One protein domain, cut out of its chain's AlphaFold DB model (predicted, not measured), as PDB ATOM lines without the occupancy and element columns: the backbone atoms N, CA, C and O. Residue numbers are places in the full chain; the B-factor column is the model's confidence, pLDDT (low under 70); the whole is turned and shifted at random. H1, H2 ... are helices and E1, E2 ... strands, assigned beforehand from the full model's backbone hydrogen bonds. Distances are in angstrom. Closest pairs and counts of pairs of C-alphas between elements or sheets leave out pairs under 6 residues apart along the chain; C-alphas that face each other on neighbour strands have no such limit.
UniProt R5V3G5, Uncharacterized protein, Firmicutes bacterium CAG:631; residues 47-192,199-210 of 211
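What this domain is: This is residues 47 to 192 and 199 to 210 of the 211 residues of an uncharacterized protein of Firmicutes bacterium CAG:631 (UniProt R5V3G5). Two twisted sheets, E1-E5-E11-E7-E8 and E9-E10-E6-E12, lie partly face to face as an elongated sandwich, their strands crossed at 40 degrees. A small sheet, E2-E3-E4, and H3 sit together at one end, and H1 sits at the opposite end. The printed part has 158 residues, with three named helices and twelve named strands in the order E1 E2 E3 E4 E5 H1 E6 H2 E7 E8 E9 E10 E11 H3 E12; each sheet is antiparallel, and the class is mixed. The whole is compact, with a radius of gyration of the C-alphas of 17.0 A and spans of 53 by 33 by 24 A.

How they stand to each other: Edge strand E1, residues 51 to 53, is antiparallel to E5, residues 75 to 85, with N 52 and O 83 2.9 A apart. E2, residues 60 to 62, E3, 65 to 68, and E4, 71 to 73, form a meander, each strand the antiparallel neighbour of the one before, with N 62 to O 65 at 2.8 A and N 66 to O 73 at 2.8 A. E4 runs on into E5 at 92 degrees. E5 is antiparallel to E11, residues 169 to 179, with N 80 to O 174 at 2.8 A. H1, residues 86 to 93, only grazes both large sheets. E7, residues 125 to 131, is antiparallel to E11, with N 131 to O 171 at 2.8 A, and forms a hairpin with E8, 142 to 145, with N 126 to O 144 at 2.8 A. H2, residues 116 to 119, is on this sheet at a height of 6.9 A, over none of its strands. E9, residues 147 to 149, and E10, 152 to 160, form a hairpin, with N 147 to O 154 at 2.8 A. E6, residues 98 to 107, is antiparallel to E10, with N 101 to O 157 at 2.8 A, and to E12, 202 to 209, with N 104 to O 205 at 2.9 A. H3, residues 181 to 192, only grazes the small sheet; its closest C-alphas to E3 are those of Phe 187 and Gly 65, 6.3 A apart. O i to N i+4 pairs within range are 1 of 4 in H1 and 3 of 8 in H3, and O i to N i+3 pairs 2 of 5 and 3 of 9; H2 is too short for an i+4 pair.

Where its parts are: E1 begins at C-alpha 51 (137.891, 55.812, 295.908). E5 and E11 each measure 32.8 A from first to last C-alpha, E6 29.4 A and E10 26.2 A. E12, 22.8 A, ends at C-alpha 209 (127.100, 53.012, 305.145).

The domain as a whole: The C-alphas of Pro 92 and Asp 185 are the farthest apart, 53.7 A. Residues 193 to 198 are not printed, and C-alphas 192 and 199 are 10.5 A apart across this cut. Of the links that are printed whole, none is long. Residues 47 to 48, 134 to 140 and 209 to 210 have pLDDT under 70.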
ATOM      1  N   ALA A  47     138.125  48.517 295.420       65.25
ATOM      2  CA  ALA A  47     138.074  49.803 296.120       65.25
ATOM      3  C   ALA A  47     138.430  50.994 295.212       65.25
ATOM      4  O   ALA A  47     137.873  52.081 295.370       65.25
ATOM      5  N   GLU A  48     139.327  50.781 294.246       69.25
ATOM      6  CA  GLU A  48     139.755  51.791 293.269       69.25
ATOM      7  C   GLU A  48     138.629  52.230 292.318       69.25
ATOM      8  O   GLU A  48     138.686  53.327 291.754       69.25
ATOM      9  N   ASP A  49     137.577  51.414 292.180       70.00
ATOM     10  CA  ASP A  49     136.379  51.762 291.409       70.00
ATOM     11  C   ASP A  49     135.513  52.802 292.143       70.00
ATOM     12  O   ASP A  49     134.655  53.445 291.535       70.00
ATOM     13  N   PHE A  50     135.756  53.013 293.442       80.44
ATOM     14  CA  PHE A  50     134.972  53.904 294.301       80.44
ATOM     15  C   PHE A  50     135.789  55.060 294.866       80.44
ATOM     16  O   PHE A  50     135.263  56.166 294.973       80.44
ATOM     17  N   PHE A  51     137.056  54.835 295.215       83.06
ATOM     18  CA  PHE A  51     137.891  55.812 295.908       83.06
ATOM     19  C   PHE A  51     139.184  56.092 295.160       83.06
ATOM     20  O   PHE A  51     139.883  55.184 294.719       83.06
ATOM     21  N   LYS A  52     139.544  57.374 295.080       83.00
ATOM     22  CA  LYS A  52     140.861  57.808 294.605       83.00
ATOM     23  C   LYS A  52     141.496  58.716 295.636       83.00
ATOM     24  O   LYS A  52     141.093  59.868 295.784       83.00
ATOM     25  N   PHE A  53     142.498  58.203 296.334       77.56
ATOM     26  CA  PHE A  53     143.248  58.986 297.305       77.56
ATOM     27  C   PHE A  53     144.173  59.980 296.607       77.56
ATOM     28  O   PHE A  53     144.641  59.753 295.489       77.56
ATOM     29  N   GLN A  54     144.377  61.119 297.252       78.19
ATOM     30  CA  GLN A  54     145.371  62.108 296.863       78.19
ATOM     31  C   GLN A  54     146.506  62.103 297.888       78.19
ATOM     32  O   GLN A  54     146.410  61.471 298.942       78.19
ATOM     33  N   SER A  55     147.603  62.784 297.565       74.19
ATOM     34  CA  SER A  55     148.708  62.948 298.505       74.19
ATOM     35  C   SER A  55     148.220  63.640 299.776       74.19
ATOM     36  O   SER A  55     147.573  64.681 299.712       74.19
ATOM     37  N   ILE A  56     148.537  63.046 300.923       75.38
ATOM     38  CA  ILE A  56     148.238  63.615 302.235       75.38
ATOM     39  C   ILE A  56     149.136  64.830 302.458       75.38
ATOM     40  O   ILE A  56     150.331  64.792 302.163       75.38
ATOM     41  N   GLU A  57     148.554  65.896 302.994       78.94
ATOM     42  CA  GLU A  57     149.293  67.077 303.424       78.94
ATOM     43  C   GLU A  57     149.485  66.994 304.939       78.94
ATOM     44  O   GLU A  57     148.515  66.912 305.691       78.94
ATOM     45  N   MET A  58     150.730  67.017 305.397       80.00
ATOM     46  CA  MET A  58     151.085  67.049 306.814       80.00
ATOM     47  C   MET A  58     152.112  68.159 307.032       80.00
ATOM     48  O   MET A  58     152.885  68.485 306.132       80.00
ATOM     49  N   PHE A  59     152.100  68.750 308.224       77.50
ATOM     50  CA  PHE A  59     153.096  69.731 308.641       77.50
ATOM     51  C   PHE A  59     154.527  69.165 308.596       77.50
ATOM     52  O   PHE A  59     154.771  67.997 308.904       77.50
ATOM     53  N   GLU A  60     155.498  70.017 308.272       81.19
ATOM     54  CA  GLU A  60     156.914  69.691 308.441       81.19
ATOM     55  C   GLU A  60     157.339  69.887 309.901       81.19
ATOM     56  O   GLU A  60     156.756  70.694 310.629       81.19
ATOM     57  N   ILE A  61     158.387  69.182 310.343       83.31
ATOM     58  CA  ILE A  61     158.886  69.296 311.718       83.31
ATOM     59  C   ILE A  61     160.381  69.611 311.787       83.31
ATOM     60  O   ILE A  61     161.221  69.108 311.032       83.31
ATOM     61  N   SER A  62     160.739  70.402 312.792       84.62
ATOM     62  CA  SER A  62     162.108  70.628 313.232       84.62
ATOM     63  C   SER A  62     162.222  70.403 314.738       84.62
ATOM     64  O   SER A  62     161.226  70.314 315.450       84.62
ATOM     65  N   LYS A  63     163.448  70.399 315.262       90.19
ATOM     66  CA  LYS A  63     163.670  70.341 316.714       90.19
ATOM     67  C   LYS A  63     163.078  71.526 317.494       90.19
ATOM     68  O   LYS A  63     162.964  71.446 318.708       90.19
ATOM     69  N   TYR A  64     162.734  72.618 316.810       88.81
ATOM     70  CA  TYR A  64     162.203  73.836 317.425       88.81
ATOM     71  C   TYR A  64     160.675  73.937 317.372       88.81
ATOM     72  O   TYR A  64     160.120  74.815 318.015       88.81
ATOM     73  N   GLY A  65     160.002  73.085 316.597       85.69
ATOM     74  CA  GLY A  65     158.567  73.186 316.344       85.69
ATOM     75  C   GLY A  65     158.202  72.712 314.943       85.69
ATOM     76  O   GLY A  65     159.055  72.212 314.195       85.69
ATOM     77  N   LEU A  66     156.936  72.899 314.587       87.38
ATOM     78  CA  LEU A  66     156.429  72.672 313.238       87.38
ATOM     79  C   LEU A  66     156.901  73.793 312.309       87.38
ATOM     80  O   LEU A  66     157.023  74.940 312.739       87.38
ATOM     81  N   VAL A  67     157.166  73.463 311.049       82.56
ATOM     82  CA  VAL A  67     157.580  74.426 310.023       82.56
ATOM     83  C   VAL A  67     156.404  74.659 309.082       82.56
ATOM     84  O   VAL A  67     155.957  73.741 308.398       82.56
ATOM     85  N   VAL A  68     155.897  75.890 309.068       79.06
ATOM     86  CA  VAL A  68     154.806  76.326 308.188       79.06
ATOM     87  C   VAL A  68     155.192  77.680 307.612       79.06
ATOM     88  O   VAL A  68     155.445  78.609 308.374       79.06
ATOM     89  N   ASP A  69     155.266  77.788 306.285       80.81
ATOM     90  CA  ASP A  69     155.625  79.025 305.571       80.81
ATOM     91  C   ASP A  69     156.895  79.710 306.126       80.81
ATOM     92  O   ASP A  69     156.906  80.908 306.413       80.81
ATOM     93  N   ASP A  70     157.963  78.929 306.331       79.12
ATOM     94  CA  ASP A  70     159.240  79.353 306.935       79.12
ATOM     95  C   ASP A  70     159.152  79.876 308.389       79.12
ATOM     96  O   ASP A  70     160.145  80.361 308.945       79.12
ATOM     97  N   ALA A  71     157.996  79.751 309.045       85.94
ATOM     98  CA  ALA A  71     157.801  80.081 310.450       85.94
ATOM     99  C   ALA A  71     157.800  78.828 311.337       85.94
ATOM    100  O   ALA A  71     157.355  77.751 310.937       85.94
ATOM    101  N   ILE A  72     158.281  78.993 312.574       89.94
ATOM    102  CA  ILE A  72     158.147  77.980 313.621       89.94
ATOM    103  C   ILE A  72     156.825  78.199 314.348       89.94
ATOM    104  O   ILE A  72     156.615  79.247 314.963       89.94
ATOM    105  N   VAL A  73     155.957  77.197 314.286       91.94
ATOM    106  CA  VAL A  73     154.657  77.169 314.963       91.94
ATOM    107  C   VAL A  73     154.513  75.879 315.769       91.94
ATOM    108  O   VAL A  73     155.304  74.948 315.631       91.94
ATOM    109  N   TYR A  74     153.499  75.819 316.629       94.69
ATOM    110  CA  TYR A  74     153.221  74.639 317.462       94.69
ATOM    111  C   TYR A  74     151.857  74.020 317.180       94.69
ATOM    112  O   TYR A  74     151.468  73.078 317.852       94.69
ATOM    113  N   GLN A  75     151.147  74.531 316.181       93.81
ATOM    114  CA  GLN A  75     149.849  74.034 315.755       93.81
ATOM    115  C   GLN A  75     149.919  73.688 314.277       93.81
ATOM    116  O   GLN A  75     150.535  74.422 313.501       93.81
ATOM    117  N   GLY A  76     149.318  72.568 313.892       88.50
ATOM    118  CA  GLY A  76     149.399  72.081 312.526       88.50
ATOM    119  C   GLY A  76     148.302  71.093 312.188       88.50
ATOM    120  O   GLY A  76     147.713  70.458 313.061       88.50
ATOM    121  N   ASP A  77     148.064  70.957 310.891       88.94
ATOM    122  CA  ASP A  77     147.003  70.120 310.355       88.94
ATOM    123  C   ASP A  77     147.575  68.915 309.608       88.94
ATOM    124  O   ASP A  77     148.580  69.014 308.899       88.94
ATOM    125  N   VAL A  78     146.877  67.788 309.717       86.88
ATOM    126  CA  VAL A  78     146.976  66.671 308.776       86.88
ATOM    127  C   VAL A  78     145.724  66.686 307.920       86.88
ATOM    128  O   VAL A  78     144.617  66.535 308.440       86.88
ATOM    129  N   LYS A  79     145.894  66.858 306.610       87.94
ATOM    130  CA  LYS A  79     144.804  66.870 305.639       87.94
ATOM    131  C   LYS A  79     144.861  65.622 304.777       87.94
ATOM    132  O   LYS A  79     145.873  65.343 304.138       87.94
ATOM    133  N   ILE A  80     143.747  64.904 304.723       87.50
ATOM    134  CA  ILE A  80     143.580  63.687 303.934       87.50
ATOM    135  C   ILE A  80     142.580  63.973 302.807       87.50
ATOM    136  O   ILE A  80     141.364  63.900 303.026       87.50
ATOM    137  N   PRO A  81     143.072  64.356 301.617       87.31
ATOM    138  CA  PRO A  81     142.244  64.541 300.438       87.31
ATOM    139  C   PRO A  81     141.975  63.219 299.709       87.31
ATOM    140  O   PRO A  81     142.867  62.393 299.507       87.31
ATOM    141  N   PHE A  82     140.735  63.021 299.267       86.25
ATOM    142  CA  PHE A  82     140.350  61.883 298.434       86.25
ATOM    143  C   PHE A  82     139.114  62.198 297.595       86.25
ATOM    144  O   PHE A  82     138.360  63.127 297.871       86.25
ATOM    145  N   TYR A  83     138.887  61.394 296.565       86.94
ATOM    146  CA  TYR A  83     137.689  61.447 295.746       86.94
ATOM    147  C   TYR A  83     136.843  60.199 295.936       86.94
ATOM    148  O   TYR A  83     137.383  59.098 296.040       86.94
ATOM    149  N   ILE A  84     135.526  60.379 295.887       87.69
ATOM    150  CA  ILE A  84     134.548  59.301 295.757       87.69
ATOM    151  C   ILE A  84     133.939  59.364 294.356       87.69
ATOM    152  O   ILE A  84     133.435  60.413 293.947       87.69
ATOM    153  N   ILE A  85     133.960  58.252 293.624       87.81
ATOM    154  CA  ILE A  85     133.211  58.072 292.378       87.81
ATOM    155  C   ILE A  85     131.762  57.773 292.759       87.81
ATOM    156  O   ILE A  85     131.464  56.751 293.375       87.81
ATOM    157  N   VAL A  86     130.857  58.696 292.431       88.50
ATOM    158  CA  VAL A  86     129.473  58.665 292.918       88.50
ATOM    159  C   VAL A  86     128.544  58.024 291.892       88.50
ATOM    160  O   VAL A  86     128.216  56.852 292.051       88.50
ATOM    161  N   LYS A  87     128.149  58.740 290.833       87.25
ATOM    162  CA  LYS A  87     127.143  58.291 289.853       87.25
ATOM    163  C   LYS A  87     127.383  56.882 289.304       87.25
ATOM    164  O   LYS A  87     126.476  56.057 289.337       87.25
ATOM    165  N   ASP A  88     128.586  56.636 288.793       84.25
ATOM    166  CA  ASP A  88     128.966  55.365 288.161       84.25
ATOM    167  C   ASP A  88     129.729  54.440 289.131       84.25
ATOM    168  O   ASP A  88     130.233  53.399 288.722       84.25
ATOM    169  N   GLY A  89     129.832  54.839 290.402       84.19
ATOM    170  CA  GLY A  89     130.547  54.118 291.451       84.19
ATOM    171  C   GLY A  89     129.600  53.755 292.583       84.19
ATOM    172  O   GLY A  89     128.853  52.788 292.481       84.19
ATOM    173  N   ILE A  90     129.623  54.516 293.677       83.38
ATOM    174  CA  ILE A  90     128.943  54.116 294.913       83.38
ATOM    175  C   ILE A  90     127.425  54.336 294.907       83.38
ATOM    176  O   ILE A  90     126.711  53.659 295.641       83.38
ATOM    177  N   TYR A  91     126.907  55.247 294.076       84.44
ATOM    178  CA  TYR A  91     125.496  55.654 294.093       84.44
ATOM    179  C   TYR A  91     124.487  54.501 293.908       84.44
ATOM    180  O   TYR A  91     123.526  54.454 294.673       84.44
ATOM    181  N   PRO A  92     124.678  53.538 292.978       83.00
ATOM    182  CA  PRO A  92     123.782  52.385 292.826       83.00
ATOM    183  C   PRO A  92     123.638  51.509 294.080       83.00
ATOM    184  O   PRO A  92     122.687  50.736 294.170       83.00
ATOM    185  N   TYR A  93     124.572  51.618 295.026       77.19
ATOM    186  CA  TYR A  93     124.585  50.862 296.278       77.19
ATOM    187  C   TYR A  93     124.002  51.653 297.459       77.19
ATOM    188  O   TYR A  93     123.915  51.124 298.566       77.19
ATOM    189  N   LEU A  94     123.599  52.909 297.245       78.44
ATOM    190  CA  LEU A  94     122.984  53.742 298.272       78.44
ATOM    191  C   LEU A  94     121.469  53.536 298.302       78.44
ATOM    192  O   LEU A  94     120.796  53.486 297.274       78.44
ATOM    193  N   THR A  95     120.917  53.467 299.507       74.25
ATOM    194  CA  THR A  95     119.472  53.390 299.767       74.25
ATOM    195  C   THR A  95     118.804  54.770 299.780       74.25
ATOM    196  O   THR A  95     117.582  54.864 299.655       74.25
ATOM    197  N   GLN A  96     119.592  55.843 299.912       75.00
ATOM    198  CA  GLN A  96     119.145  57.236 300.010       75.00
ATOM    199  C   GLN A  96     120.080  58.173 299.227       75.00
ATOM    200  O   GLN A  96     121.215  57.817 298.913       75.00
ATOM    201  N   ASN A  97     119.647  59.415 298.974       81.50
ATOM    202  CA  ASN A  97     120.478  60.481 298.382       81.50
ATOM    203  C   ASN A  97     121.467  61.086 299.403       81.50
ATOM    204  O   ASN A  97     121.588  62.304 299.549       81.50
ATOM    205  N   SER A  98     122.151  60.221 300.150       83.81
ATOM    206  CA  SER A  98     123.076  60.582 301.219       83.81
ATOM    207  C   SER A  98     124.256  59.619 301.242       83.81
ATOM    208  O   SER A  98     124.085  58.414 301.082       83.81
ATOM    209  N   LEU A  99     125.447  60.155 301.493       85.25
ATOM    210  CA  LEU A  99     126.651  59.387 301.792       85.25
ATOM    211  C   LEU A  99     126.925  59.478 303.288       85.25
ATOM    212  O   LEU A  99     127.121  60.575 303.804       85.25
ATOM    213  N   SER A 100     126.948  58.337 303.970       84.38
ATOM    214  CA  SER A 100     127.447  58.227 305.343       84.38
ATOM    215  C   SER A 100     128.827  57.586 305.298       84.38
ATOM    216  O   SER A 100     128.956  56.453 304.836       84.38
ATOM    217  N   LEU A 101     129.848  58.324 305.727       87.56
ATOM    218  CA  LEU A 101     131.237  57.887 305.754       87.56
ATOM    219  C   LEU A 101     131.656  57.631 307.198       87.56
ATOM    220  O   LEU A 101     131.649  58.552 308.013       87.56
ATOM    221  N   ASP A 102     132.057  56.403 307.491       86.88
ATOM    222  CA  ASP A 102     132.708  56.042 308.745       86.88
ATOM    223  C   ASP A 102     134.214  56.066 308.526       86.88
ATOM    224  O   ASP A 102     134.773  55.215 307.838       86.88
ATOM    225  N   LEU A 103     134.869  57.075 309.081       89.25
ATOM    226  CA  LEU A 103     136.305  57.255 308.966       89.25
ATOM    227  C   LEU A 103     136.987  56.745 310.226       89.25
ATOM    228  O   LEU A 103     136.554  57.035 311.345       89.25
ATOM    229  N   TYR A 104     138.089  56.038 310.031       89.75
ATOM    230  CA  TYR A 104     138.937  55.548 311.102       89.75
ATOM    231  C   TYR A 104     140.387  55.906 310.793       89.75
ATOM    232  O   TYR A 104     140.893  55.578 309.724       89.75
ATOM    233  N   LEU A 105     141.044  56.602 311.717       88.12
ATOM    234  CA  LEU A 105     142.464  56.926 311.641       88.12
ATOM    235  C   LEU A 105     143.159  56.316 312.852       88.12
ATOM    236  O   LEU A 105     142.725  56.550 313.975       88.12
ATOM    237  N   LYS A 106     144.241  55.572 312.652       89.00
ATOM    238  CA  LYS A 106     144.989  54.921 313.729       89.00
ATOM    239  C   LYS A 106     146.478  55.211 313.626       89.00
ATOM    240  O   LYS A 106     147.043  55.135 312.542       89.00
ATOM    241  N   SER A 107     147.118  55.483 314.760       85.25
ATOM    242  CA  SER A 107     148.580  55.525 314.845       85.25
ATOM    243  C   SER A 107     149.143  54.105 314.855       85.25
ATOM    244  O   SER A 107     148.706  53.269 315.653       85.25
ATOM    245  N   THR A 108     150.104  53.821 313.977       82.31
ATOM    246  CA  THR A 108     150.734  52.491 313.877       82.31
ATOM    247  C   THR A 108     152.067  52.399 314.609       82.31
ATOM    248  O   THR A 108     152.512  51.295 314.918       82.31
ATOM    249  N   ASP A 109     152.678  53.545 314.908       74.88
ATOM    250  CA  ASP A 109     154.016  53.632 315.490       74.88
ATOM    251  C   ASP A 109     153.997  53.864 317.008       74.88
ATOM    252  O   ASP A 109     152.960  54.166 317.603       74.88
ATOM    253  N   GLU A 110     155.176  53.747 317.637       80.12
ATOM    254  CA  GLU A 110     155.368  54.016 319.070       80.12
ATOM    255  C   GLU A 110     155.059  55.472 319.440       80.12
ATOM    256  O   GLU A 110     154.476  55.731 320.497       80.12
ATOM    257  N   PHE A 111     155.403  56.428 318.568       84.75
ATOM    258  CA  PHE A 111     154.962  57.809 318.725       84.75
ATOM    259  C   PHE A 111     153.489  57.924 318.343       84.75
ATOM    260  O   PHE A 111     153.131  57.929 317.165       84.75
ATOM    261  N   ASN A 112     152.631  58.038 319.353       87.81
ATOM    262  CA  ASN A 112     151.205  58.200 319.138       87.81
ATOM    263  C   ASN A 112     150.846  59.667 318.863       87.81
ATOM    264  O   ASN A 112     150.573  60.430 319.791       87.81
ATOM    265  N   LEU A 113     150.774  60.038 317.583       88.50
ATOM    266  CA  LEU A 113     150.270  61.351 317.167       88.50
ATOM    267  C   LEU A 113     148.793  61.554 317.567       88.50
ATOM    268  O   LEU A 113     148.364  62.678 317.812       88.50
ATOM    269  N   LEU A 114     148.015  60.474 317.686       92.12
ATOM    270  CA  LEU A 114     146.610  60.507 318.101       92.12
ATOM    271  C   LEU A 114     146.498  60.412 319.630       92.12
ATOM    272  O   LEU A 114     145.872  59.501 320.174       92.12
ATOM    273  N   SER A 115     147.167  61.326 320.330       91.38
ATOM    274  CA  SER A 115     147.072  61.483 321.784       91.38
ATOM    275  C   SER A 115     146.088  62.595 322.139       91.38
ATOM    276  O   SER A 115     146.016  63.610 321.444       91.38
ATOM    277  N   GLU A 116     145.375  62.442 323.258       92.94
ATOM    278  CA  GLU A 116     144.541  63.510 323.823       92.94
ATOM    279  C   GLU A 116     145.366  64.777 324.087       92.94
ATOM    280  O   GLU A 116     144.871  65.878 323.865       92.94
ATOM    281  N   ASP A 117     146.643  64.628 324.454       92.38
ATOM    282  CA  ASP A 117     147.551  65.752 324.710       92.38
ATOM    283  C   ASP A 117     147.756  66.657 323.485       92.38
ATOM    284  O   ASP A 117     148.005  67.850 323.640       92.38
ATOM    285  N   TYR A 118     147.666  66.097 322.274       92.62
ATOM    286  CA  TYR A 118     147.893  66.823 321.019       92.62
ATOM    287  C   TYR A 118     146.578  67.220 320.342       92.62
ATOM    288  O   TYR A 118     146.530  68.187 319.592       92.62
ATOM    289  N   LEU A 119     145.503  66.474 320.602       92.69
ATOM    290  CA  LEU A 119     144.165  66.718 320.054       92.69
ATOM    291  C   LEU A 119     143.304  67.613 320.962       92.69
ATOM    292  O   LEU A 119     142.241  68.079 320.552       92.69
ATOM    293  N   GLY A 120     143.733  67.817 322.210       89.62
ATOM    294  CA  GLY A 120     143.073  68.629 323.233       89.62
ATOM    295  C   GLY A 120     141.825  68.002 323.866       89.62
ATOM    296  O   GLY A 120     141.235  68.612 324.757       89.62
ATOM    297  N   SER A 121     141.381  66.829 323.400       92.50
ATOM    298  CA  SER A 121     140.172  66.155 323.888       92.50
ATOM    299  C   SER A 121     140.102  64.689 323.448       92.50
ATOM    300  O   SER A 121     140.510  64.346 322.337       92.50
ATOM    301  N   THR A 122     139.478  63.837 324.269       94.00
ATOM    302  CA  THR A 122     139.015  62.494 323.859       94.00
ATOM    303  C   THR A 122     137.887  62.518 322.818       94.00
ATOM    304  O   THR A 122     137.585  61.498 322.201       94.00
ATOM    305  N   THR A 123     137.264  63.672 322.580       95.62
ATOM    306  CA  THR A 123     136.263  63.877 321.524       95.62
ATOM    307  C   THR A 123     136.684  65.020 320.595       95.62
ATOM    308  O   THR A 123     136.117  66.118 320.674       95.62
ATOM    309  N   PRO A 124     137.719  64.825 319.759       94.44
ATOM    310  CA  PRO A 124     138.268  65.891 318.929       94.44
ATOM    311  C   PRO A 124     137.266  66.360 317.868       94.44
ATOM    312  O   PRO A 124     136.457  65.581 317.360       94.44
ATOM    313  N   ILE A 125     137.340  67.640 317.505       94.88
ATOM    314  CA  ILE A 125     136.571  68.193 316.386       94.88
ATOM    315  C   ILE A 125     137.362  67.950 315.104       94.88
ATOM    316  O   ILE A 125     138.476  68.445 314.954       94.88
ATOM    317  N   ILE A 126     136.771  67.204 314.175       94.62
ATOM    318  CA  ILE A 126     137.346  66.931 312.862       94.62
ATOM    319  C   ILE A 126     136.699  67.875 311.859       94.62
ATOM    320  O   ILE A 126     135.473  67.893 311.713       94.62
ATOM    321  N   ASN A 127     137.519  68.666 311.171       93.50
ATOM    322  CA  ASN A 127     137.029  69.502 310.088       93.50
ATOM    323  C   ASN A 127     136.976  68.666 308.814       93.50
ATOM    324  O   ASN A 127     137.851  67.841 308.552       93.50
ATOM    325  N   TYR A 128     135.956  68.882 308.003       92.56
ATOM    326  CA  TYR A 128     135.872  68.248 306.704       92.56
ATOM    327  C   TYR A 128     135.189  69.150 305.703       92.56
ATOM    328  O   TYR A 128     134.521  70.127 306.030       92.56
ATOM    329  N   SER A 129     135.343  68.796 304.445       90.81
ATOM    330  CA  SER A 129     134.786  69.560 303.350       90.81
ATOM    331  C   SER A 129     134.531  68.620 302.188       90.81
ATOM    332  O   SER A 129     135.263  67.646 302.003       90.81
ATOM    333  N   ALA A 130     133.445  68.871 301.465       89.00
ATOM    334  CA  ALA A 130     132.993  68.030 300.372       89.00
ATOM    335  C   ALA A 130     132.541  68.915 299.213       89.00
ATOM    336  O   ALA A 130     131.750  69.838 299.423       89.00
ATOM    337  N   SER A 131     133.030  68.650 298.004       87.00
ATOM    338  CA  SER A 131     132.677  69.445 296.831       87.00
ATOM    339  C   SER A 131     132.452  68.593 295.583       87.00
ATOM    340  O   SER A 131     133.309  67.774 295.237       87.00
ATOM    341  N   PRO A 132     131.325  68.781 294.868       83.81
ATOM    342  CA  PRO A 132     131.135  68.204 293.540       83.81
ATOM    343  C   PRO A 132     131.934  68.955 292.461       83.81
ATOM    344  O   PRO A 132     132.024  68.488 291.326       83.81
ATOM    345  N   SER A 133     132.484  70.132 292.783       70.69
ATOM    346  CA  SER A 133     133.404  70.867 291.920       70.69
ATOM    347  C   SER A 133     134.841  70.429 292.226       70.69
ATOM    348  O   SER A 133     135.236  70.293 293.382       70.69
ATOM    349  N   TYR A 134     135.636  70.199 291.178       61.25
ATOM    350  CA  TYR A 134     137.057  69.825 291.256       61.25
ATOM    351  C   TYR A 134     137.945  71.003 291.714       61.25
ATOM    352  O   TYR A 134     138.997  71.258 291.127       61.25
ATOM    353  N   SER A 135     137.511  71.795 292.694       55.50
ATOM    354  CA  SER A 135     138.341  72.858 293.250       55.50
ATOM    355  C   SER A 135     139.342  72.267 294.244       55.50
ATOM    356  O   SER A 135     139.031  71.369 295.020       55.50
ATOM    357  N   SER A 136     140.555  72.818 294.255       50.84
ATOM    358  CA  SER A 136     141.576  72.549 295.278       50.84
ATOM    359  C   SER A 136     141.205  73.108 296.661       50.84
ATOM    360  O   SER A 136     141.952  72.939 297.616       50.84
ATOM    361  N   PHE A 137     140.069  73.804 296.761       54.81
ATOM    362  CA  PHE A 137     139.556  74.428 297.973       54.81
ATOM    363  C   PHE A 137     138.057  74.145 298.050       54.81
ATOM    364  O   PHE A 137     137.273  74.822 297.381       54.81
ATOM    365  N   PRO A 138     137.649  73.099 298.770       58.06
ATOM    366  CA  PRO A 138     136.247  72.727 298.857       58.06
ATOM    367  C   PRO A 138     135.438  73.828 299.564       58.06
ATOM    368  O   PRO A 138     135.865  74.402 300.563       58.06
ATOM    369  N   ASP A 139     134.264  74.127 299.003       54.97
ATOM    370  CA  ASP A 139     133.522  75.385 299.192       54.97
ATOM    371  C   ASP A 139     132.925  75.600 300.603       54.97
ATOM    372  O   ASP A 139     132.445  76.692 300.911       54.97
ATOM    373  N   THR A 140     132.936  74.589 301.481       62.16
ATOM    374  CA  THR A 140     132.383  74.685 302.846       62.16
ATOM    375  C   THR A 140     133.165  73.831 303.845       62.16
ATOM    376  O   THR A 140     133.291  72.617 303.675       62.16
ATOM    377  N   SER A 141     133.670  74.468 304.906       77.06
ATOM    378  CA  SER A 141     134.238  73.776 306.066       77.06
ATOM    379  C   SER A 141     133.104  73.369 307.001       77.06
ATOM    380  O   SER A 141     132.418  74.219 307.566       77.06
ATOM    381  N   ASN A 142     132.910  72.069 307.152       90.44
ATOM    382  CA  ASN A 142     131.988  71.443 308.086       90.44
ATOM    383  C   ASN A 142     132.783  70.810 309.233       90.44
ATOM    384  O   ASN A 142     133.996  70.624 309.135       90.44
ATOM    385  N   THR A 143     132.097  70.455 310.316       93.44
ATOM    386  CA  THR A 143     132.708  69.782 311.463       93.44
ATOM    387  C   THR A 143     131.952  68.515 311.822       93.44
ATOM    388  O   THR A 143     130.735  68.422 311.652       93.44
ATOM    389  N   ALA A 144     132.684  67.529 312.323       94.44
ATOM    390  CA  ALA A 144     132.143  66.323 312.925       94.44
ATOM    391  C   ALA A 144     132.899  66.031 314.223       94.44
ATOM    392  O   ALA A 144     134.090  66.317 314.343       94.44
ATOM    393  N   GLN A 145     132.202  65.478 315.211       96.50
ATOM    394  CA  GLN A 145     132.830  65.069 316.461       96.50
ATOM    395  C   GLN A 145     133.407  63.661 316.294       96.50
ATOM    396  O   GLN A 145     132.676  62.721 315.984       96.50
ATOM    397  N   GLY A 146     134.714  63.529 316.497       95.19
ATOM    398  CA  GLY A 146     135.393  62.245 316.571       95.19
ATOM    399  C   GLY A 146     135.327  61.639 317.972       95.19
ATOM    400  O   GLY A 146     134.999  62.309 318.953       95.19
ATOM    401  N   THR A 147     135.675  60.361 318.061       96.56
ATOM    402  CA  THR A 147     135.916  59.641 319.315       96.56
ATOM    403  C   THR A 147     137.338  59.110 319.288       96.56
ATOM    404  O   THR A 147     137.687  58.361 318.377       96.56
ATOM    405  N   LEU A 148     138.150  59.520 320.260       95.19
ATOM    406  CA  LEU A 148     139.509  59.038 320.442       95.19
ATOM    407  C   LEU A 148     139.505  57.835 321.389       95.19
ATOM    408  O   LEU A 148     139.129  57.951 322.554       95.19
ATOM    409  N   GLU A 149     139.977  56.693 320.903       92.12
ATOM    410  CA  GLU A 149     140.149  55.481 321.698       92.12
ATOM    411  C   GLU A 149     141.363  54.693 321.194       92.12
ATOM    412  O   GLU A 149     141.544  54.531 319.989       92.12
ATOM    413  N   ASN A 150     142.196  54.173 322.101       86.75
ATOM    414  CA  ASN A 150     143.297  53.251 321.777       86.75
ATOM    415  C   ASN A 150     144.180  53.712 320.596       86.75
ATOM    416  O   ASN A 150     144.424  52.943 319.663       86.75
ATOM    417  N   ASN A 151     144.652  54.964 320.636       87.25
ATOM    418  CA  ASN A 151     145.499  55.571 319.596       87.25
ATOM    419  C   ASN A 151     144.813  55.642 318.224       87.25
ATOM    420  O   ASN A 151     145.467  55.549 317.183       87.25
ATOM    421  N   SER A 152     143.487  55.755 318.218       92.31
ATOM    422  CA  SER A 152     142.693  55.861 317.005       92.31
ATOM    423  C   SER A 152     141.530  56.824 317.159       92.31
ATOM    424  O   SER A 152     140.954  56.942 318.236       92.31
ATOM    425  N   ILE A 153     141.190  57.510 316.074       94.19
ATOM    426  CA  ILE A 153     140.031  58.385 315.983       94.19
ATOM    427  C   ILE A 153     139.025  57.739 315.045       94.19
ATOM    428  O   ILE A 153     139.337  57.474 313.885       94.19
ATOM    429  N   GLN A 154     137.802  57.566 315.531       94.31
ATOM    430  CA  GLN A 154     136.651  57.238 314.703       94.31
ATOM    431  C   GLN A 154     135.756  58.467 314.547       94.31
ATOM    432  O   GLN A 154     135.465  59.153 315.527       94.31
ATOM    433  N   VAL A 155     135.293  58.746 313.330       94.19
ATOM    434  CA  VAL A 155     134.347  59.835 313.056       94.19
ATOM    435  C   VAL A 155     133.362  59.421 311.969       94.19
ATOM    436  O   VAL A 155     133.749  58.822 310.972       94.19
ATOM    437  N   ASN A 156     132.084  59.750 312.158       92.56
ATOM    438  CA  ASN A 156     131.061  59.595 311.129       92.56
ATOM    439  C   ASN A 156     130.761  60.958 310.495       92.56
ATOM    440  O   ASN A 156     130.547  61.946 311.202       92.56
ATOM    441  N   ILE A 157     130.744  61.007 309.168       91.31
ATOM    442  CA  ILE A 157     130.423  62.198 308.383       91.31
ATOM    443  C   ILE A 157     129.268  61.873 307.449       91.31
ATOM    444  O   ILE A 157     129.282  60.852 306.766       91.31
ATOM    445  N   GLN A 158     128.294  62.777 307.365       88.88
ATOM    446  CA  GLN A 158     127.182  62.653 306.432       88.88
ATOM    447  C   GLN A 158     127.217  63.776 305.404       88.88
ATOM    448  O   GLN A 158     127.253  64.954 305.753       88.88
ATOM    449  N   TYR A 159     127.167  63.402 304.131       87.38
ATOM    450  CA  TYR A 159     127.008  64.322 303.015       87.38
ATOM    451  C   TYR A 159     125.665  64.069 302.330       87.38
ATOM    452  O   TYR A 159     125.451  63.014 301.733       87.38
ATOM    453  N   GLN A 160     124.768  65.051 302.402       86.62
ATOM    454  CA  GLN A 160     123.440  64.999 301.793       86.62
ATOM    455  C   GLN A 160     123.382  65.916 300.573       86.62
ATOM    456  O   GLN A 160     123.772  67.083 300.643       86.62
ATOM    457  N   ASN A 161     122.884  65.398 299.451       85.38
ATOM    458  CA  ASN A 161     122.674  66.190 298.244       85.38
ATOM    459  C   ASN A 161     121.534  65.595 297.412       85.38
ATOM    460  O   ASN A 161     121.639  64.468 296.930       85.38
ATOM    461  N   ASP A 162     120.477  66.370 297.171       87.56
ATOM    462  CA  ASP A 162     119.311  65.918 296.396       87.56
ATOM    463  C   ASP A 162     119.664  65.477 294.963       87.56
ATOM    464  O   ASP A 162     118.942  64.692 294.352       87.56
ATOM    465  N   ASN A 163     120.792  65.956 294.429       87.50
ATOM    466  CA  ASN A 163     121.299  65.637 293.099       87.50
ATOM    467  C   ASN A 163     122.505  64.688 293.126       87.50
ATOM    468  O   ASN A 163     123.244  64.638 292.142       87.50
ATOM    469  N   LEU A 164     122.716  63.927 294.209       87.38
ATOM    470  CA  LEU A 164     123.848  63.002 294.352       87.38
ATOM    471  C   LEU A 164     123.989  62.047 293.151       87.38
ATOM    472  O   LEU A 164     125.093  61.843 292.658       87.38
ATOM    473  N   ALA A 165     122.865  61.571 292.606       88.31
ATOM    474  CA  ALA A 165     122.792  60.729 291.405       88.31
ATOM    475  C   ALA A 165     123.467  61.331 290.157       88.31
ATOM    476  O   ALA A 165     123.866  60.615 289.241       88.31
ATOM    477  N   ASN A 166     123.545  62.661 290.089       89.12
ATOM    478  CA  ASN A 166     124.087  63.404 288.954       89.12
ATOM    479  C   ASN A 166     125.552  63.810 289.165       89.12
ATOM    480  O   ASN A 166     126.178  64.327 288.238       89.12
ATOM    481  N   ILE A 167     126.100  63.591 290.360       89.06
ATOM    482  CA  ILE A 167     127.486  63.909 290.695       89.06
ATOM    483  C   ILE A 167     128.351  62.726 290.264       89.06
ATOM    484  O   ILE A 167     128.166  61.613 290.741       89.06
ATOM    485  N   SER A 168     129.298  62.935 289.351       89.19
ATOM    486  CA  SER A 168     130.213  61.860 288.937       89.19
ATOM    487  C   SER A 168     131.319  61.623 289.959       89.19
ATOM    488  O   SER A 168     131.649  60.478 290.252       89.19
ATOM    489  N   LEU A 169     131.874  62.701 290.511       88.69
ATOM    490  CA  LEU A 169     132.971  62.655 291.466       88.69
ATOM    491  C   LEU A 169     132.715  63.664 292.579       88.69
ATOM    492  O   LEU A 169     132.298  64.790 292.309       88.69
ATOM    493  N   LEU A 170     132.982  63.255 293.811       88.81
ATOM    494  CA  LEU A 170     132.880  64.096 294.992       88.81
ATOM    495  C   LEU A 170     134.256  64.167 295.647       88.81
ATOM    496  O   LEU A 170     134.818  63.139 296.020       88.81
ATOM    497  N   TYR A 171     134.815  65.368 295.741       89.19
ATOM    498  CA  TYR A 171     136.074  65.606 296.434       89.19
ATOM    499  C   TYR A 171     135.818  65.786 297.923       89.19
ATOM    500  O   TYR A 171     134.966  66.590 298.290       89.19
ATOM    501  N   PHE A 172     136.574  65.082 298.758       88.88
ATOM    502  CA  PHE A 172     136.611  65.264 300.200       88.88
ATOM    503  C   PHE A 172     137.995  65.709 300.650       88.88
ATOM    504  O   PHE A 172     139.019  65.302 300.105       88.88
ATOM    505  N   THR A 173     138.030  66.510 301.708       90.62
ATOM    506  CA  THR A 173     139.237  66.716 302.510       90.62
ATOM    507  C   THR A 173     138.866  66.623 303.975       90.62
ATOM    508  O   THR A 173     137.984  67.355 304.428       90.62
ATOM    509  N   ILE A 174     139.535  65.725 304.695       91.31
ATOM    510  CA  ILE A 174     139.406  65.544 306.145       91.31
ATOM    511  C   ILE A 174     140.614  66.182 306.806       91.31
ATOM    512  O   ILE A 174     141.732  65.961 306.353       91.31
ATOM    513  N   VAL A 175     140.401  66.970 307.851       92.38
ATOM    514  CA  VAL A 175     141.453  67.737 308.513       92.38
ATOM    515  C   VAL A 175     141.448  67.439 310.007       92.38
ATOM    516  O   VAL A 175     140.474  67.721 310.712       92.38
ATOM    517  N   TYR A 176     142.566  66.891 310.473       92.06
ATOM    518  CA  TYR A 176     142.872  66.662 311.881       92.06
ATOM    519  C   TYR A 176     143.829  67.754 312.353       92.06
ATOM    520  O   TYR A 176     144.921  67.887 311.803       92.06
ATOM    521  N   HIS A 177     143.409  68.533 313.347       93.94
ATOM    522  CA  HIS A 177     144.220  69.596 313.931       93.94
ATOM    523  C   HIS A 177     144.967  69.089 315.164       93.94
ATOM    524  O   HIS A 177     144.367  68.431 316.016       93.94
ATOM    525  N   PHE A 178     146.248  69.433 315.270       92.75
ATOM    526  CA  PHE A 178     147.117  69.075 316.385       92.75
ATOM    527  C   PHE A 178     147.734  70.328 317.003       92.75
ATOM    528  O   PHE A 178     148.244  71.193 316.287       92.75
ATOM    529  N   ASP A 179     147.731  70.395 318.333       95.31
ATOM    530  CA  ASP A 179     148.309  71.476 319.121       95.31
ATOM    531  C   ASP A 179     149.390  70.947 320.075       95.31
ATOM    532  O   ASP A 179     149.129  70.231 321.038       95.31
ATOM    533  N   PHE A 180     150.631  71.342 319.813       94.81
ATOM    534  CA  PHE A 180     151.811  71.033 320.614       94.81
ATOM    535  C   PHE A 180     152.266  72.216 321.477       94.81
ATOM    536  O   PHE A 180     153.366  72.177 322.029       94.81
ATOM    537  N   SER A 181     151.470  73.284 321.604       95.12
ATOM    538  CA  SER A 181     151.881  74.538 322.257       95.12
ATOM    539  C   SER A 181     152.321  74.345 323.708       95.12
ATOM    540  O   SER A 181     153.227  75.032 324.176       95.12
ATOM    541  N   VAL A 182     151.743  73.369 324.416       94.25
ATOM    542  CA  VAL A 182     152.141  73.002 325.788       94.25
ATOM    543  C   VAL A 182     153.597  72.520 325.855       94.25
ATOM    544  O   VAL A 182     154.265  72.688 326.875       94.25
ATOM    545  N   TYR A 183     154.117  71.973 324.758       94.81
ATOM    546  CA  TYR A 183     155.477  71.465 324.647       94.81
ATOM    547  C   TYR A 183     156.445  72.468 324.019       94.81
ATOM    548  O   TYR A 183     157.573  72.081 323.747       94.81
ATOM    549  N   ALA A 184     156.070  73.735 323.809       94.56
ATOM    550  CA  ALA A 184     156.919  74.710 323.116       94.56
ATOM    551  C   ALA A 184     158.358  74.780 323.674       94.56
ATOM    552  O   ALA A 184     159.327  74.681 322.924       94.56
ATOM    553  N   ASP A 185     158.507  74.834 325.001       95.69
ATOM    554  CA  ASP A 185     159.821  74.901 325.661       95.69
ATOM    555  C   ASP A 185     160.578  73.558 325.682       95.69
ATOM    556  O   ASP A 185     161.785  73.519 325.918       95.69
ATOM    557  N   THR A 186     159.881  72.440 325.459       95.94
ATOM    558  CA  THR A 186     160.426  71.070 325.561       95.94
ATOM    559  C   THR A 186     160.298  70.279 324.260       95.94
ATOM    560  O   THR A 186     160.485  69.058 324.255       95.94
ATOM    561  N   PHE A 187     160.024  70.970 323.151       93.69
ATOM    562  CA  PHE A 187     159.572  70.380 321.894       93.69
ATOM    563  C   PHE A 187     160.553  69.336 321.357       93.69
ATOM    564  O   PHE A 187     160.149  68.241 320.967       93.69
ATOM    565  N   GLU A 188     161.855  69.640 321.409       94.00
ATOM    566  CA  GLU A 188     162.914  68.731 320.962       94.00
ATOM    567  C   GLU A 188     162.834  67.376 321.681       94.00
ATOM    568  O   GLU A 188     162.851  66.322 321.053       94.00
ATOM    569  N   THR A 189     162.696  67.389 323.005       94.25
ATOM    570  CA  THR A 189     162.703  66.172 323.828       94.25
ATOM    571  C   THR A 189     161.356  65.460 323.890       94.25
ATOM    572  O   THR A 189     161.326  64.228 323.901       94.25
ATOM    573  N   ALA A 190     160.260  66.220 323.948       92.00
ATOM    574  CA  ALA A 190     158.916  65.697 324.172       92.00
ATOM    575  C   ALA A 190     158.232  65.242 322.877       92.00
ATOM    576  O   ALA A 190     157.438  64.309 322.923       92.00
ATOM    577  N   ILE A 191     158.555  65.871 321.739       91.38
ATOM    578  CA  ILE A 191     157.923  65.598 320.442       91.38
ATOM    579  C   ILE A 191     158.961  65.105 319.429       91.38
ATOM    580  O   ILE A 191     158.926  63.952 319.009       91.38
ATOM    581  N   TYR A 192     159.930  65.948 319.061       89.62
ATOM    582  CA  TYR A 192     160.823  65.684 317.924       89.62
ATOM    583  C   TYR A 192     161.657  64.401 318.077       89.62
ATOM    584  O   TYR A 192     161.774  63.625 317.129       89.62
ATOM    585  N   GLY A 199     159.532  58.531 309.944       71.94
ATOM    586  CA  GLY A 199     158.332  59.364 309.952       71.94
ATOM    587  C   GLY A 199     157.248  58.874 310.910       71.94
ATOM    588  O   GLY A 199     157.540  58.195 311.890       71.94
ATOM    589  N   ILE A 200     156.007  59.291 310.649       78.38
ATOM    590  CA  ILE A 200     154.823  58.934 311.439       78.38
ATOM    591  C   ILE A 200     153.947  58.018 310.588       78.38
ATOM    592  O   ILE A 200     153.491  58.411 309.512       78.38
ATOM    593  N   GLY A 201     153.720  56.809 311.081       77.50
ATOM    594  CA  GLY A 201     152.833  55.817 310.504       77.50
ATOM    595  C   GLY A 201     151.389  56.030 310.943       77.50
ATOM    596  O   GLY A 201     151.069  56.058 312.137       77.50
ATOM    597  N   LEU A 202     150.510  56.174 309.952       81.19
ATOM    598  CA  LEU A 202     149.067  56.261 310.140       81.19
ATOM    599  C   LEU A 202     148.374  55.195 309.274       81.19
ATOM    600  O   LEU A 202     148.802  54.894 308.163       81.19
ATOM    601  N   ASP A 203     147.292  54.622 309.778       82.50
ATOM    602  CA  ASP A 203     146.380  53.763 309.020       82.50
ATOM    603  C   ASP A 203     145.046  54.500 308.908       82.50
ATOM    604  O   ASP A 203     144.439  54.844 309.925       82.50
ATOM    605  N   PHE A 204     144.633  54.801 307.676       81.62
ATOM    606  CA  PHE A 204     143.399  55.519 307.388       81.62
ATOM    607  C   PHE A 204     142.435  54.631 306.611       81.62
ATOM    608  O   PHE A 204     142.742  54.155 305.518       81.62
ATOM    609  N   GLN A 205     141.239  54.458 307.163       83.56
ATOM    610  CA  GLN A 205     140.199  53.595 306.624       83.56
ATOM    611  C   GLN A 205     138.909  54.390 306.429       83.56
ATOM    612  O   GLN A 205     138.545  55.240 307.247       83.56
ATOM    613  N   ILE A 206     138.202  54.081 305.342       82.56
ATOM    614  CA  ILE A 206     136.899  54.658 305.009       82.56
ATOM    615  C   ILE A 206     135.903  53.517 304.818       82.56
ATOM    616  O   ILE A 206     136.066  52.680 303.929       82.56
ATOM    617  N   GLY A 207     134.852  53.512 305.628       79.06
ATOM    618  CA  GLY A 207     133.636  52.743 305.407       79.06
ATOM    619  C   GLY A 207     132.539  53.627 304.823       79.06
ATOM    620  O   GLY A 207     132.459  54.814 305.139       79.06
ATOM    621  N   VAL A 208     131.673  53.051 303.989       76.44
ATOM    622  CA  VAL A 208     130.445  53.721 303.542       76.44
ATOM    623  C   VAL A 208     129.248  52.920 303.987       76.44
ATOM    624  O   VAL A 208     129.142  51.731 303.691       76.44
ATOM    625  N   ASN A 209     128.339  53.597 304.675       67.00
ATOM    626  CA  ASN A 209     127.100  53.012 305.145       67.00
ATOM    627  C   ASN A 209     125.938  53.413 304.233       67.00
ATOM    628  O   ASN A 209     125.629  54.595 304.072       67.00
ATOM    629  N   SER A 210     125.266  52.407 303.671       53.47
ATOM    630  CA  SER A 210     123.977  52.530 302.988       53.47
ATOM    631  C   SER A 210     122.849  52.418 304.023       53.47
ATOM    632  O   SER A 210     122.203  51.374 304.129       53.47
TER     633      SER A 210